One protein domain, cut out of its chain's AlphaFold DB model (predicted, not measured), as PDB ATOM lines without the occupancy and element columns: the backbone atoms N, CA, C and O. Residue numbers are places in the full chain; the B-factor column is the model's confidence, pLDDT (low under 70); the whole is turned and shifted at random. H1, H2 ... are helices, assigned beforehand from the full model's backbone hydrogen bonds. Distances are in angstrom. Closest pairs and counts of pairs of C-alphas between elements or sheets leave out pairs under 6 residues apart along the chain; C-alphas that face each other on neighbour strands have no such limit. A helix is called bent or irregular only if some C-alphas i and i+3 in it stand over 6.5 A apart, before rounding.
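AT A GLANCE: This is residues 620 to 719 of the 846 residues of the protein "RAP protein" of Plasmodium coatneyi (UniProt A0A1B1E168). Three crossed helices, H2, H4 and H5, make the core of this model, with H2 on one side of H4 and H5 and H7 packed on H5 on the other side. Short H1 and H8 lie toward opposite ends of the longest axis, and residues 625 to 631, after H1, stick out as a free loop. The printed part has 100 residues, with eight named helices in the order H1 to H8 and no named strand; the class is all helix. The whole is compact, with a radius of gyration of the C-alphas of 13.4 A and spans of 40 by 29 by 23 A.

IN THESE COORDINATES: Find C-alpha 620 at (171.604, 141.085, 145.479); there H1 begins and runs over residues 620 to 624. H2, residues 635 to 647, starts at C-alpha 635 at (172.162, 153.205, 152.657) and is 18.8 A long. Next come H3, residues 650 to 653, 5.2 A, and H4, residues 657 to 665, 12.7 A. H5, residues 676 to 689, is the longest by residues and measures 19.6 A. H6, residues 691 to 696, 10.2 A, is neither bent nor irregular, but only just: C-alphas 692 and 695 are 6.3 A apart. H7 holds residues 700 to 707, 10.6 A, and H8 residues 711 to 716, ending at C-alpha 716 at (175.865, 157.528, 173.896).

HOW THE PARTS SIT: Start at the hub helices, H4 and H5, which are near each other, with 7 pairs of C-alphas within 10 A. H2 touches H4, closest at the C-alphas of Leu 638 and Thr 664, 5.8 A, at a steep tilt of 39 degrees, opposite ways. H2 also touches H5, closest at the C-alphas of Trp 643 and Ile 682, 6.0 A, the same way at 38 degrees, only just steep. H7 touches H5, with the C-alphas of Ala 683 and Met 703 closest at 5.4 A, at a steep tilt of 65 degrees, opposite ways. H5 touches H8 with residues 677 to 680 alone, about perpendicular at 89 degrees; closest are the C-alphas of Lys 677 and Leu 715, 7.0 A. H1 and H6 each only just touch H4, with 3 pairs of C-alphas within 8 A: Leu 621 and Ala 663 are closest at 7.5 A, and His 658 and Asn 696 at 6.2 A. H3 is close to but not clearly touching H4, with the C-alphas of His 651 and Phe 657 closest at 5.6 A. In H1, H2, H4, H5, H7 and H8 every O i to N i+4 pair is within hydrogen-bond range; H6 has 0 of 2, but 2 of 3 O i to N i+3 pairs, and H3 is too short for an i+4 pair.

THE WHOLE: The two C-alphas farthest apart are those of Leu 626 and Asn 717, 41.5 A. The printed part has no cut and no long link; H1 to H2 and H4 to H5 are short links of 10 residues each, and the others are tight. Mean pLDDT of the printed part is 83.4; look for values under 70 at residues 624 to 633 and 717 to 719.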
ATOM      1  N   SER A 620     171.729 139.714 145.997       86.12
ATOM      2  CA  SER A 620     171.604 141.085 145.479       86.12
ATOM      3  C   SER A 620     172.967 141.777 145.419       86.12
ATOM      4  O   SER A 620     173.308 142.319 144.373       86.12
ATOM      5  N   LEU A 621     173.776 141.687 146.481       85.81
ATOM      6  CA  LEU A 621     175.128 142.263 146.536       85.81
ATOM      7  C   LEU A 621     176.062 141.648 145.478       85.81
ATOM      8  O   LEU A 621     176.815 142.366 144.822       85.81
ATOM      9  N   GLU A 622     175.953 140.337 145.239       79.69
ATOM     10  CA  GLU A 622     176.649 139.631 144.150       79.69
ATOM     11  C   GLU A 622     176.274 140.148 142.748       79.69
ATOM     12  O   GLU A 622     177.054 140.000 141.812       79.69
ATOM     13  N   LYS A 623     175.081 140.736 142.577       72.81
ATOM     14  CA  LYS A 623     174.615 141.280 141.290       72.81
ATOM     15  C   LYS A 623     174.928 142.761 141.135       72.81
ATOM     16  O   LYS A 623     175.240 143.186 140.029       72.81
ATOM     17  N   GLU A 624     174.867 143.537 142.215       62.88
ATOM     18  CA  GLU A 624     175.256 144.951 142.196       62.88
ATOM     19  C   GLU A 624     176.746 145.116 141.854       62.88
ATOM     20  O   GLU A 624     177.091 146.015 141.092       62.88
ATOM     21  N   SER A 625     177.617 144.185 142.273       54.44
ATOM     22  CA  SER A 625     179.033 144.171 141.860       54.44
ATOM     23  C   SER A 625     179.255 143.983 140.347       54.44
ATOM     24  O   SER A 625     180.346 144.260 139.849       54.44
ATOM     25  N   LEU A 626     178.227 143.551 139.605       45.03
ATOM     26  CA  LEU A 626     178.242 143.346 138.153       45.03
ATOM     27  C   LEU A 626     177.542 144.475 137.366       45.03
ATOM     28  O   LEU A 626     177.590 144.460 136.135       45.03
ATOM     29  N   SER A 627     176.887 145.444 138.024       42.47
ATOM     30  CA  SER A 627     176.143 146.526 137.352       42.47
ATOM     31  C   SER A 627     176.357 147.894 138.011       42.47
ATOM     32  O   SER A 627     175.821 148.155 139.086       42.47
ATOM     33  N   ALA A 628     177.069 148.797 137.331       37.47
ATOM     34  CA  ALA A 628     177.506 150.081 137.890       37.47
ATOM     35  C   ALA A 628     176.390 151.114 138.189       37.47
ATOM     36  O   ALA A 628     176.650 152.067 138.916       37.47
ATOM     37  N   ASP A 629     175.166 150.931 137.670       35.91
ATOM     38  CA  ASP A 629     174.116 151.972 137.660       35.91
ATOM     39  C   ASP A 629     172.918 151.724 138.608       35.91
ATOM     40  O   ASP A 629     171.965 152.506 138.633       35.91
ATOM     41  N   ASN A 630     172.910 150.645 139.402       41.62
ATOM     42  CA  ASN A 630     171.746 150.295 140.233       41.62
ATOM     43  C   ASN A 630     171.792 150.910 141.644       41.62
ATOM     44  O   ASN A 630     172.154 150.259 142.619       41.62
ATOM     45  N   HIS A 631     171.279 152.136 141.784       49.19
ATOM     46  CA  HIS A 631     170.937 152.763 143.076       49.19
ATOM     47  C   HIS A 631     169.705 152.113 143.772       49.19
ATOM     48  O   HIS A 631     168.841 152.805 144.311       49.19
ATOM     49  N   MET A 632     169.576 150.779 143.775       49.62
ATOM     50  CA  MET A 632     168.385 150.091 144.309       49.62
ATOM     51  C   MET A 632     168.290 150.071 145.844       49.62
ATOM     52  O   MET A 632     167.189 149.915 146.382       49.62
ATOM     53  N   MET A 633     169.405 150.219 146.566       63.97
ATOM     54  CA  MET A 633     169.436 150.115 148.030       63.97
ATOM     55  C   MET A 633     169.771 151.446 148.713       63.97
ATOM     56  O   MET A 633     170.901 151.930 148.673       63.97
ATOM     57  N   SER A 634     168.799 152.015 149.438       73.00
ATOM     58  CA  SER A 634     169.070 153.125 150.361       73.00
ATOM     59  C   SER A 634     170.048 152.679 151.451       73.00
ATOM     60  O   SER A 634     169.808 151.692 152.157       73.00
ATOM     61  N   ARG A 635     171.124 153.453 151.642       79.56
ATOM     62  CA  ARG A 635     172.162 153.205 152.657       79.56
ATOM     63  C   ARG A 635     171.586 152.981 154.056       79.56
ATOM     64  O   ARG A 635     172.114 152.157 154.799       79.56
ATOM     65  N   ASN A 636     170.503 153.663 154.428       81.50
ATOM     66  CA  ASN A 636     169.892 153.519 155.754       81.50
ATOM     67  C   ASN A 636     169.063 152.228 155.899       81.50
ATOM     68  O   ASN A 636     168.922 151.714 157.010       81.50
ATOM     69  N   CYS A 637     168.592 151.637 154.794       86.44
ATOM     70  CA  CYS A 637     167.961 150.315 154.814       86.44
ATOM     71  C   CYS A 637     168.984 149.215 155.118       86.44
ATOM     72  O   CYS A 637     168.709 148.360 155.960       86.44
ATOM     73  N   LEU A 638     170.182 149.285 154.522       89.75
ATOM     74  CA  LEU A 638     171.278 148.355 154.824       89.75
ATOM     75  C   LEU A 638     171.665 148.384 156.308       89.75
ATOM     76  O   LEU A 638     171.748 147.322 156.913       89.75
ATOM     77  N   VAL A 639     171.784 149.562 156.942       91.44
ATOM     78  CA  VAL A 639     172.070 149.635 158.395       91.44
ATOM     79  C   VAL A 639     171.014 148.894 159.217       91.44
ATOM     80  O   VAL A 639     171.356 148.173 160.149       91.44
ATOM     81  N   ASN A 640     169.732 149.042 158.876       92.12
ATOM     82  CA  ASN A 640     168.643 148.396 159.611       92.12
ATOM     83  C   ASN A 640     168.650 146.872 159.429       92.12
ATOM     84  O   ASN A 640     168.433 146.143 160.398       92.12
ATOM     85  N   ILE A 641     168.929 146.395 158.212       95.06
ATOM     86  CA  ILE A 641     169.062 144.967 157.902       95.06
ATOM     87  C   ILE A 641     170.264 144.374 158.654       95.06
ATOM     88  O   ILE A 641     170.104 143.410 159.401       95.06
ATOM     89  N   THR A 642     171.441 144.993 158.541       96.12
ATOM     90  CA  THR A 642     172.672 144.544 159.205       96.12
ATOM     91  C   THR A 642     172.523 144.560 160.725       96.12
ATOM     92  O   THR A 642     172.813 143.554 161.365       96.12
ATOM     93  N   TRP A 643     171.971 145.626 161.317       95.94
ATOM     94  CA  TRP A 643     171.671 145.679 162.755       95.94
ATOM     95  C   TRP A 643     170.721 144.552 163.189       95.94
ATOM     96  O   TRP A 643     170.956 143.905 164.208       95.94
ATOM     97  N   SER A 644     169.694 144.250 162.388       97.38
ATOM     98  CA  SER A 644     168.771 143.141 162.666       97.38
ATOM     99  C   SER A 644     169.475 141.781 162.641       97.38
ATOM    100  O   SER A 644     169.220 140.943 163.505       97.38
ATOM    101  N   TYR A 645     170.409 141.569 161.707       97.56
ATOM    102  CA  TYR A 645     171.246 140.367 161.669       97.56
ATOM    103  C   TYR A 645     172.215 140.269 162.857       97.56
ATOM    104  O   TYR A 645     172.383 139.172 163.395       97.56
ATOM    105  N   ILE A 646     172.796 141.386 163.313       96.69
ATOM    106  CA  ILE A 646     173.625 141.439 164.530       96.69
ATOM    107  C   ILE A 646     172.802 141.050 165.765       96.69
ATOM    108  O   ILE A 646     173.235 140.209 166.558       96.69
ATOM    109  N   VAL A 647     171.592 141.600 165.931       95.88
ATOM    110  CA  VAL A 647     170.677 141.208 167.021       95.88
ATOM    111  C   VAL A 647     170.385 139.703 166.950       95.88
ATOM    112  O   VAL A 647     170.544 139.008 167.951       95.88
ATOM    113  N   ALA A 648     170.087 139.182 165.757       95.94
ATOM    114  CA  ALA A 648     169.783 137.773 165.505       95.94
ATOM    115  C   ALA A 648     170.991 136.799 165.529       95.94
ATOM    116  O   ALA A 648     170.789 135.599 165.354       95.94
ATOM    117  N   ASN A 649     172.225 137.268 165.767       95.25
ATOM    118  CA  ASN A 649     173.482 136.489 165.741       95.25
ATOM    119  C   ASN A 649     173.883 135.891 164.371       95.25
ATOM    120  O   ASN A 649     174.664 134.935 164.314       95.25
ATOM    121  N   TYR A 650     173.402 136.448 163.256       95.25
ATOM    122  CA  TYR A 650     173.741 135.945 161.914       95.25
ATOM    123  C   TYR A 650     175.216 136.183 161.557       95.25
ATOM    124  O   TYR A 650     175.804 135.378 160.839       95.25
ATOM    125  N   HIS A 651     175.841 137.213 162.132       93.88
ATOM    126  CA  HIS A 651     177.270 137.508 161.988       93.88
ATOM    127  C   HIS A 651     178.188 136.467 162.632       93.88
ATOM    128  O   HIS A 651     179.288 136.246 162.140       93.88
ATOM    129  N   LYS A 652     177.732 135.789 163.692       91.31
ATOM    130  CA  LYS A 652     178.488 134.714 164.364       91.31
ATOM    131  C   LYS A 652     178.385 133.361 163.668       91.31
ATOM    132  O   LYS A 652     179.125 132.446 164.008       91.31
ATOM    133  N   THR A 653     177.397 133.199 162.793       87.31
ATOM    134  CA  THR A 653     176.944 131.888 162.297       87.31
ATOM    135  C   THR A 653     177.069 131.721 160.786       87.31
ATOM    136  O   THR A 653     176.935 130.601 160.304       87.31
ATOM    137  N   ASN A 654     177.337 132.796 160.035       86.00
ATOM    138  CA  ASN A 654     177.475 132.760 158.580       86.00
ATOM    139  C   ASN A 654     178.825 133.343 158.140       86.00
ATOM    140  O   ASN A 654     179.118 134.510 158.390       86.00
ATOM    141  N   GLU A 655     179.611 132.557 157.408       79.94
ATOM    142  CA  GLU A 655     180.960 132.920 156.936       79.94
ATOM    143  C   GLU A 655     180.944 134.123 155.965       79.94
ATOM    144  O   GLU A 655     181.804 135.007 156.007       79.94
ATOM    145  N   ASN A 656     179.890 134.229 155.149       88.50
ATOM    146  CA  ASN A 656     179.729 135.277 154.131       88.50
ATOM    147  C   ASN A 656     179.264 136.639 154.693       88.50
ATOM    148  O   ASN A 656     178.938 137.543 153.923       88.50
ATOM    149  N   PHE A 657     179.217 136.818 156.021       91.81
ATOM    150  CA  PHE A 657     178.743 138.068 156.632       91.81
ATOM    151  C   PHE A 657     179.624 139.283 156.290       91.81
ATOM    152  O   PHE A 657     179.148 140.420 156.271       91.81
ATOM    153  N   HIS A 658     180.895 139.045 155.960       90.62
ATOM    154  CA  HIS A 658     181.854 140.079 155.578       90.62
ATOM    155  C   HIS A 658     181.403 140.904 154.353       90.62
ATOM    156  O   HIS A 658     181.552 142.126 154.358       90.62
ATOM    157  N   HIS A 659     180.728 140.295 153.368       90.19
ATOM    158  CA  HIS A 659     180.143 141.023 152.230       90.19
ATOM    159  C   HIS A 659     179.072 142.043 152.658       90.19
ATOM    160  O   HIS A 659     178.990 143.138 152.099       90.19
ATOM    161  N   ILE A 660     178.266 141.712 153.673       92.69
ATOM    162  CA  ILE A 660     177.217 142.596 154.202       92.69
ATOM    163  C   ILE A 660     177.844 143.744 155.003       92.69
ATOM    164  O   ILE A 660     177.377 144.879 154.905       92.69
ATOM    165  N   LEU A 661     178.919 143.480 155.756       92.94
ATOM    166  CA  LEU A 661     179.689 144.526 156.437       92.94
ATOM    167  C   LEU A 661     180.307 145.503 155.430       92.94
ATOM    168  O   LEU A 661     180.082 146.707 155.556       92.94
ATOM    169  N   ASN A 662     180.962 145.000 154.382       90.81
ATOM    170  CA  ASN A 662     181.457 145.825 153.279       90.81
ATOM    171  C   ASN A 662     180.342 146.705 152.694       90.81
ATOM    172  O   ASN A 662     180.443 147.929 152.739       90.81
ATOM    173  N   ALA A 663     179.227 146.120 152.247       89.81
ATOM    174  CA  ALA A 663     178.099 146.885 151.705       89.81
ATOM    175  C   ALA A 663     177.504 147.908 152.698       89.81
ATOM    176  O   ALA A 663     176.976 148.945 152.297       89.81
ATOM    177  N   THR A 664     177.594 147.644 154.006       91.00
ATOM    178  CA  THR A 664     177.085 148.549 155.046       91.00
ATOM    179  C   THR A 664     177.989 149.767 155.253       91.00
ATOM    180  O   THR A 664     177.456 150.862 155.451       91.00
ATOM    181  N   PHE A 665     179.317 149.598 155.211       90.38
ATOM    182  CA  PHE A 665     180.304 150.621 155.595       90.38
ATOM    183  C   PHE A 665     181.074 151.264 154.422       90.38
ATOM    184  O   PHE A 665     181.580 152.374 154.584       90.38
ATOM    185  N   VAL A 666     181.149 150.637 153.240       85.88
ATOM    186  CA  VAL A 666     181.907 151.170 152.089       85.88
ATOM    187  C   VAL A 666     181.439 152.579 151.699       85.88
ATOM    188  O   VAL A 666     180.260 152.842 151.439       85.88
ATOM    189  N   GLY A 667     182.403 153.503 151.651       80.31
ATOM    190  CA  GLY A 667     182.189 154.905 151.291       80.31
ATOM    191  C   GLY A 667     181.313 155.687 152.276       80.31
ATOM    192  O   GLY A 667     180.657 156.643 151.849       80.31
ATOM    193  N   ARG A 668     181.215 155.265 153.544       86.88
ATOM    194  CA  ARG A 668     180.616 156.079 154.611       86.88
ATOM    195  C   ARG A 668     181.622 157.017 155.254       86.88
ATOM    196  O   ARG A 668     182.811 156.717 155.334       86.88
ATOM    197  N   ASP A 669     181.076 158.109 155.768       85.19
ATOM    198  CA  ASP A 669     181.789 159.115 156.532       85.19
ATOM    199  C   ASP A 669     181.334 159.081 158.009       85.19
ATOM    200  O   ASP A 669     180.143 159.266 158.281       85.19
ATOM    201  N   PRO A 670     182.232 158.822 158.977       85.06
ATOM    202  CA  PRO A 670     181.961 158.979 160.410       85.06
ATOM    203  C   PRO A 670     181.560 160.408 160.825       85.06
ATOM    204  O   PRO A 670     180.839 160.586 161.817       85.06
ATOM    205  N   ASP A 671     181.946 161.423 160.041       84.44
ATOM    206  CA  ASP A 671     181.507 162.803 160.243       84.44
ATOM    207  C   ASP A 671     180.041 163.039 159.828       84.44
ATOM    208  O   ASP A 671     179.423 163.996 160.309       84.44
ATOM    209  N   ASP A 672     179.395 162.097 159.131       81.06
ATOM    210  CA  ASP A 672     177.933 162.052 159.031       81.06
ATOM    211  C   ASP A 672     177.307 161.510 160.333       81.06
ATOM    212  O   ASP A 672     177.726 160.507 160.916       81.06
ATOM    213  N   SER A 673     176.278 162.196 160.825       73.00
ATOM    214  CA  SER A 673     175.502 161.772 161.994       73.00
ATOM    215  C   SER A 673     174.364 160.803 161.635       73.00
ATOM    216  O   SER A 673     173.792 160.179 162.537       73.00
ATOM    217  N   GLN A 674     174.027 160.627 160.349       76.94
ATOM    218  CA  GLN A 674     172.993 159.681 159.925       76.94
ATOM    219  C   GLN A 674     173.335 158.244 160.332       76.94
ATOM    220  O   GLN A 674     174.376 157.687 159.994       76.94
ATOM    221  N   ALA A 675     172.410 157.623 161.067       80.88
ATOM    222  CA  ALA A 675     172.510 156.252 161.566       80.88
ATOM    223  C   ALA A 675     173.760 155.929 162.426       80.88
ATOM    224  O   ALA A 675     173.937 154.759 162.780       80.88
ATOM    225  N   PHE A 676     174.555 156.930 162.838       87.06
ATOM    226  CA  PHE A 676     175.827 156.766 163.562       87.06
ATOM    227  C   PHE A 676     175.720 155.768 164.726       87.06
ATOM    228  O   PHE A 676     176.480 154.807 164.793       87.06
ATOM    229  N   LYS A 677     174.709 155.922 165.597       84.94
ATOM    230  CA  LYS A 677     174.465 155.017 166.740       84.94
ATOM    231  C   LYS A 677     174.360 153.540 166.339       84.94
ATOM    232  O   LYS A 677     174.893 152.685 167.036       84.94
ATOM    233  N   ARG A 678     173.664 153.226 165.238       88.50
ATOM    234  CA  ARG A 678     173.490 151.837 164.771       88.50
ATOM    235  C   ARG A 678     174.761 151.310 164.116       88.50
ATOM    236  O   ARG A 678     175.100 150.157 164.346       88.50
ATOM    237  N   LEU A 679     175.467 152.142 163.348       92.06
ATOM    238  CA  LEU A 679     176.758 151.789 162.747       92.06
ATOM    239  C   LEU A 679     177.807 151.485 163.822       92.06
ATOM    240  O   LEU A 679     178.443 150.439 163.764       92.06
ATOM    241  N   HIS A 680     177.898 152.331 164.847       91.75
ATOM    242  CA  HIS A 680     178.754 152.107 166.006       91.75
ATOM    243  C   HIS A 680     178.398 150.793 166.730       91.75
ATOM    244  O   HIS A 680     179.278 149.967 166.941       91.75
ATOM    245  N   GLN A 681     177.114 150.526 167.009       91.62
ATOM    246  CA  GLN A 681     176.681 149.247 167.601       91.62
ATOM    247  C   GLN A 681     177.000 148.016 166.737       91.62
ATOM    248  O   GLN A 681     177.324 146.964 167.279       91.62
ATOM    249  N   ILE A 682     176.888 148.120 165.407       95.06
ATOM    250  CA  ILE A 682     177.262 147.035 164.487       95.06
ATOM    251  C   ILE A 682     178.773 146.795 164.554       95.06
ATOM    252  O   ILE A 682     179.191 145.647 164.682       95.06
ATOM    253  N   ALA A 683     179.581 147.857 164.468       94.56
ATOM    254  CA  ALA A 683     181.037 147.763 164.481       94.56
ATOM    255  C   ALA A 683     181.550 147.181 165.806       94.56
ATOM    256  O   ALA A 683     182.268 146.183 165.781       94.56
ATOM    257  N   ASP A 684     181.098 147.723 166.939       93.25
ATOM    258  CA  ASP A 684     181.448 147.269 168.290       93.25
ATOM    259  C   ASP A 684     181.114 145.782 168.497       93.25
ATOM    260  O   ASP A 684     181.984 144.970 168.810       93.25
ATOM    261  N   ALA A 685     179.879 145.376 168.178       94.69
ATOM    262  CA  ALA A 685     179.478 143.973 168.261       94.69
ATOM    263  C   ALA A 685     180.307 143.056 167.340       94.69
ATOM    264  O   ALA A 685     180.519 141.892 167.673       94.69
ATOM    265  N   CYS A 686     180.798 143.543 166.197       95.12
ATOM    266  CA  CYS A 686     181.648 142.741 165.317       95.12
ATOM    267  C   CYS A 686     183.087 142.616 165.834       95.12
ATOM    268  O   CYS A 686     183.611 141.502 165.861       95.12
ATOM    269  N   PHE A 687     183.713 143.716 166.272       93.88
ATOM    270  CA  PHE A 687     185.066 143.686 166.843       93.88
ATOM    271  C   PHE A 687     185.139 142.802 168.089       93.88
ATOM    272  O   PHE A 687     186.110 142.069 168.265       93.88
ATOM    273  N   THR A 688     184.094 142.815 168.914       91.25
ATOM    274  CA  THR A 688     184.056 142.045 170.159       91.25
ATOM    275  C   THR A 688     183.647 140.588 169.945       91.25
ATOM    276  O   THR A 688     184.235 139.691 170.547       91.25
ATOM    277  N   GLU A 689     182.642 140.313 169.105       92.94
ATOM    278  CA  GLU A 689     182.066 138.963 169.007       92.94
ATOM    279  C   GLU A 689     182.668 138.096 167.885       92.94
ATOM    280  O   GLU A 689     182.587 136.871 167.985       92.94
ATOM    281  N   ILE A 690     183.255 138.689 166.834       91.75
ATOM    282  CA  ILE A 690     183.814 137.973 165.664       91.75
ATOM    283  C   ILE A 690     185.142 138.564 165.116       91.75
ATOM    284  O   ILE A 690     185.312 138.632 163.895       91.75
ATOM    285  N   PRO A 691     186.132 138.950 165.952       88.75
ATOM    286  CA  PRO A 691     187.345 139.643 165.486       88.75
ATOM    287  C   PRO A 691     188.132 138.879 164.408       88.75
ATOM    288  O   PRO A 691     188.717 139.487 163.517       88.75
ATOM    289  N   HIS A 692     188.109 137.544 164.445       85.12
ATOM    290  CA  HIS A 692     188.780 136.684 163.465       85.12
ATOM    291  C   HIS A 692     188.159 136.751 162.056       85.12
ATOM    292  O   HIS A 692     188.872 136.579 161.073       85.12
ATOM    293  N   CYS A 693     186.858 137.038 161.937       84.56
ATOM    294  CA  CYS A 693     186.177 137.172 160.645       84.56
ATOM    295  C   CYS A 693     186.438 138.525 159.966       84.56
ATOM    296  O   CYS A 693     186.229 138.654 158.760       84.56
ATOM    297  N   LEU A 694     186.883 139.536 160.722       88.75
ATOM    298  CA  LEU A 694     187.079 140.894 160.208       88.75
ATOM    299  C   LEU A 694     188.278 141.025 159.266       88.75
ATOM    300  O   LEU A 694     188.309 141.953 158.471       88.75
ATOM    301  N   VAL A 695     189.211 140.068 159.268       85.75
ATOM    302  CA  VAL A 695     190.336 140.026 158.312       85.75
ATOM    303  C   VAL A 695     189.854 140.005 156.850       85.75
ATOM    304  O   VAL A 695     190.560 140.478 155.966       85.75
ATOM    305  N   ASN A 696     188.634 139.514 156.600       84.44
ATOM    306  CA  ASN A 696     188.021 139.419 155.271       84.44
ATOM    307  C   ASN A 696     187.099 140.614 154.931       84.44
ATOM    308  O   ASN A 696     186.307 140.527 153.994       84.44
ATOM    309  N   VAL A 697     187.122 141.692 155.721       89.50
ATOM    310  CA  VAL A 697     186.283 142.884 155.530       89.50
ATOM    311  C   VAL A 697     187.162 144.039 155.040       89.50
ATOM    312  O   VAL A 697     188.004 144.551 155.769       89.50
ATOM    313  N   ASP A 698     186.935 144.501 153.813       88.88
ATOM    314  CA  ASP A 698     187.671 145.624 153.210       88.88
ATOM    315  C   ASP A 698     187.375 146.955 153.925       88.88
ATOM    316  O   ASP A 698     188.194 147.870 153.956       88.88
ATOM    317  N   ALA A 699     186.187 147.073 154.526       89.25
ATOM    318  CA  ALA A 699     185.733 148.276 155.217       89.25
ATOM    319  C   ALA A 699     186.149 148.374 156.705       89.25
ATOM    320  O   ALA A 699     185.614 149.235 157.413       89.25
ATOM    321  N   VAL A 700     187.079 147.538 157.202       92.75
ATOM    322  CA  VAL A 700     187.494 147.535 158.627       92.75
ATOM    323  C   VAL A 700     187.966 148.900 159.101       92.75
ATOM    324  O   VAL A 700     187.546 149.332 160.170       92.75
ATOM    325  N   ASP A 701     188.752 149.624 158.304       90.94
ATOM    326  CA  ASP A 701     189.225 150.965 158.673       90.94
ATOM    327  C   ASP A 701     188.065 151.946 158.896       90.94
ATOM    328  O   ASP A 701     188.117 152.800 159.781       90.94
ATOM    329  N   CYS A 702     186.981 151.822 158.120       91.25
ATOM    330  CA  CYS A 702     185.772 152.621 158.310       91.25
ATOM    331  C   CYS A 702     185.038 152.207 159.595       91.25
ATOM    332  O   CYS A 702     184.683 153.067 160.401       91.25
ATOM    333  N   MET A 703     184.874 150.900 159.833       93.75
ATOM    334  CA  MET A 703     184.280 150.372 161.070       93.75
ATOM    335  C   MET A 703     185.058 150.830 162.314       93.75
ATOM    336  O   MET A 703     184.456 151.281 163.286       93.75
ATOM    337  N   TYR A 704     186.390 150.773 162.266       92.06
ATOM    338  CA  TYR A 704     187.272 151.200 163.350       92.06
ATOM    339  C   TYR A 704     187.157 152.704 163.622       92.06
ATOM    340  O   TYR A 704     187.036 153.110 164.778       92.06
ATOM    341  N   LYS A 705     187.092 153.540 162.574       91.94
ATOM    342  CA  LYS A 705     186.830 154.984 162.727       91.94
ATOM    343  C   LYS A 705     185.480 155.274 163.389       91.94
ATOM    344  O   LYS A 705     185.409 156.212 164.175       91.94
ATOM    345  N   TYR A 706     184.433 154.482 163.127       90.69
ATOM    346  CA  TYR A 706     183.157 154.619 163.844       90.69
ATOM    347  C   TYR A 706     183.278 154.272 165.333       90.69
ATOM    348  O   TYR A 706     182.657 154.956 166.136       90.69
ATOM    349  N   CYS A 707     184.069 153.264 165.712       89.94
ATOM    350  CA  CYS A 707     184.334 152.946 167.122       89.94
ATOM    351  C   CYS A 707     185.213 153.998 167.817       89.94
ATOM    352  O   CYS A 707     185.010 154.280 168.991       89.94
ATOM    353  N   MET A 708     186.166 154.610 167.107       89.94
ATOM    354  CA  MET A 708     187.124 155.569 167.681       89.94
ATOM    355  C   MET A 708     186.697 157.043 167.596       89.94
ATOM    356  O   MET A 708     187.479 157.923 167.945       89.94
ATOM    357  N   HIS A 709     185.478 157.334 167.138       90.00
ATOM    358  CA  HIS A 709     185.010 158.705 166.935       90.00
ATOM    359  C   HIS A 709     184.641 159.412 168.249       90.00
ATOM    360  O   HIS A 709     183.907 158.858 169.065       90.00
ATOM    361  N   ASP A 710     184.969 160.699 168.393       84.19
ATOM    362  CA  ASP A 710     184.594 161.497 169.581       84.19
ATOM    363  C   ASP A 710     183.070 161.527 169.829       84.19
ATOM    364  O   ASP A 710     182.585 161.504 170.967       84.19
ATOM    365  N   LYS A 711     182.295 161.486 168.735       84.88
ATOM    366  CA  LYS A 711     180.823 161.387 168.741       84.88
ATOM    367  C   LYS A 711     180.302 160.176 169.518       84.88
ATOM    368  O   LYS A 711     179.153 160.227 169.956       84.88
ATOM    369  N   CYS A 712     181.085 159.108 169.699       83.12
ATOM    370  CA  CYS A 712     180.680 157.935 170.473       83.12
ATOM    371  C   CYS A 712     180.219 158.329 171.876       83.12
ATOM    372  O   CYS A 712     179.139 157.915 172.293       83.12
ATOM    373  N   LYS A 713     180.971 159.204 172.557       80.50
ATOM    374  CA  LYS A 713     180.652 159.681 173.910       80.50
ATOM    375  C   LYS A 713     179.463 160.643 173.907       80.50
ATOM    376  O   LYS A 713     178.540 160.473 174.700       80.50
ATOM    377  N   THR A 714     179.423 161.597 172.971       77.25
ATOM    378  CA  THR A 714     178.322 162.572 172.845       77.25
ATOM    379  C   THR A 714     176.983 161.897 172.544       77.25
ATOM    380  O   THR A 714     175.970 162.196 173.174       77.25
ATOM    381  N   LEU A 715     176.971 160.953 171.600       73.19
ATOM    382  CA  LEU A 715     175.759 160.277 171.148       73.19
ATOM    383  C   LEU A 715     175.370 159.087 172.029       73.19
ATOM    384  O   LEU A 715     174.257 158.594 171.874       73.19
ATOM    385  N   ARG A 716     176.207 158.624 172.966       71.50
ATOM    386  CA  ARG A 716     175.865 157.528 173.896       71.50
ATOM    387  C   ARG A 716     174.571 157.814 174.663       71.50
ATOM    388  O   ARG A 716     173.656 156.994 174.666       71.50
ATOM    389  N   ASN A 717     174.477 159.024 175.216       61.12
ATOM    390  CA  ASN A 717     173.361 159.477 176.050       61.12
ATOM    391  C   ASN A 717     172.324 160.329 175.298       61.12
ATOM    392  O   ASN A 717     171.296 160.665 175.879       61.12
ATOM    393  N   ASP A 718     172.564 160.672 174.027       60.41
ATOM    394  CA  ASP A 718     171.615 161.454 173.228       60.41
ATOM    395  C   ASP A 718     170.380 160.613 172.866       60.41
ATOM    396  O   ASP A 718     170.367 159.872 171.880       60.41
ATOM    397  N   PHE A 719     169.320 160.705 173.661       55.28
ATOM    398  CA  PHE A 719     168.064 160.017 173.378       55.28
ATOM    399  C   PHE A 719     167.137 160.837 172.457       55.28
ATOM    400  O   PHE A 719     165.937 160.578 172.458       55.28
TER     401      PHE A 719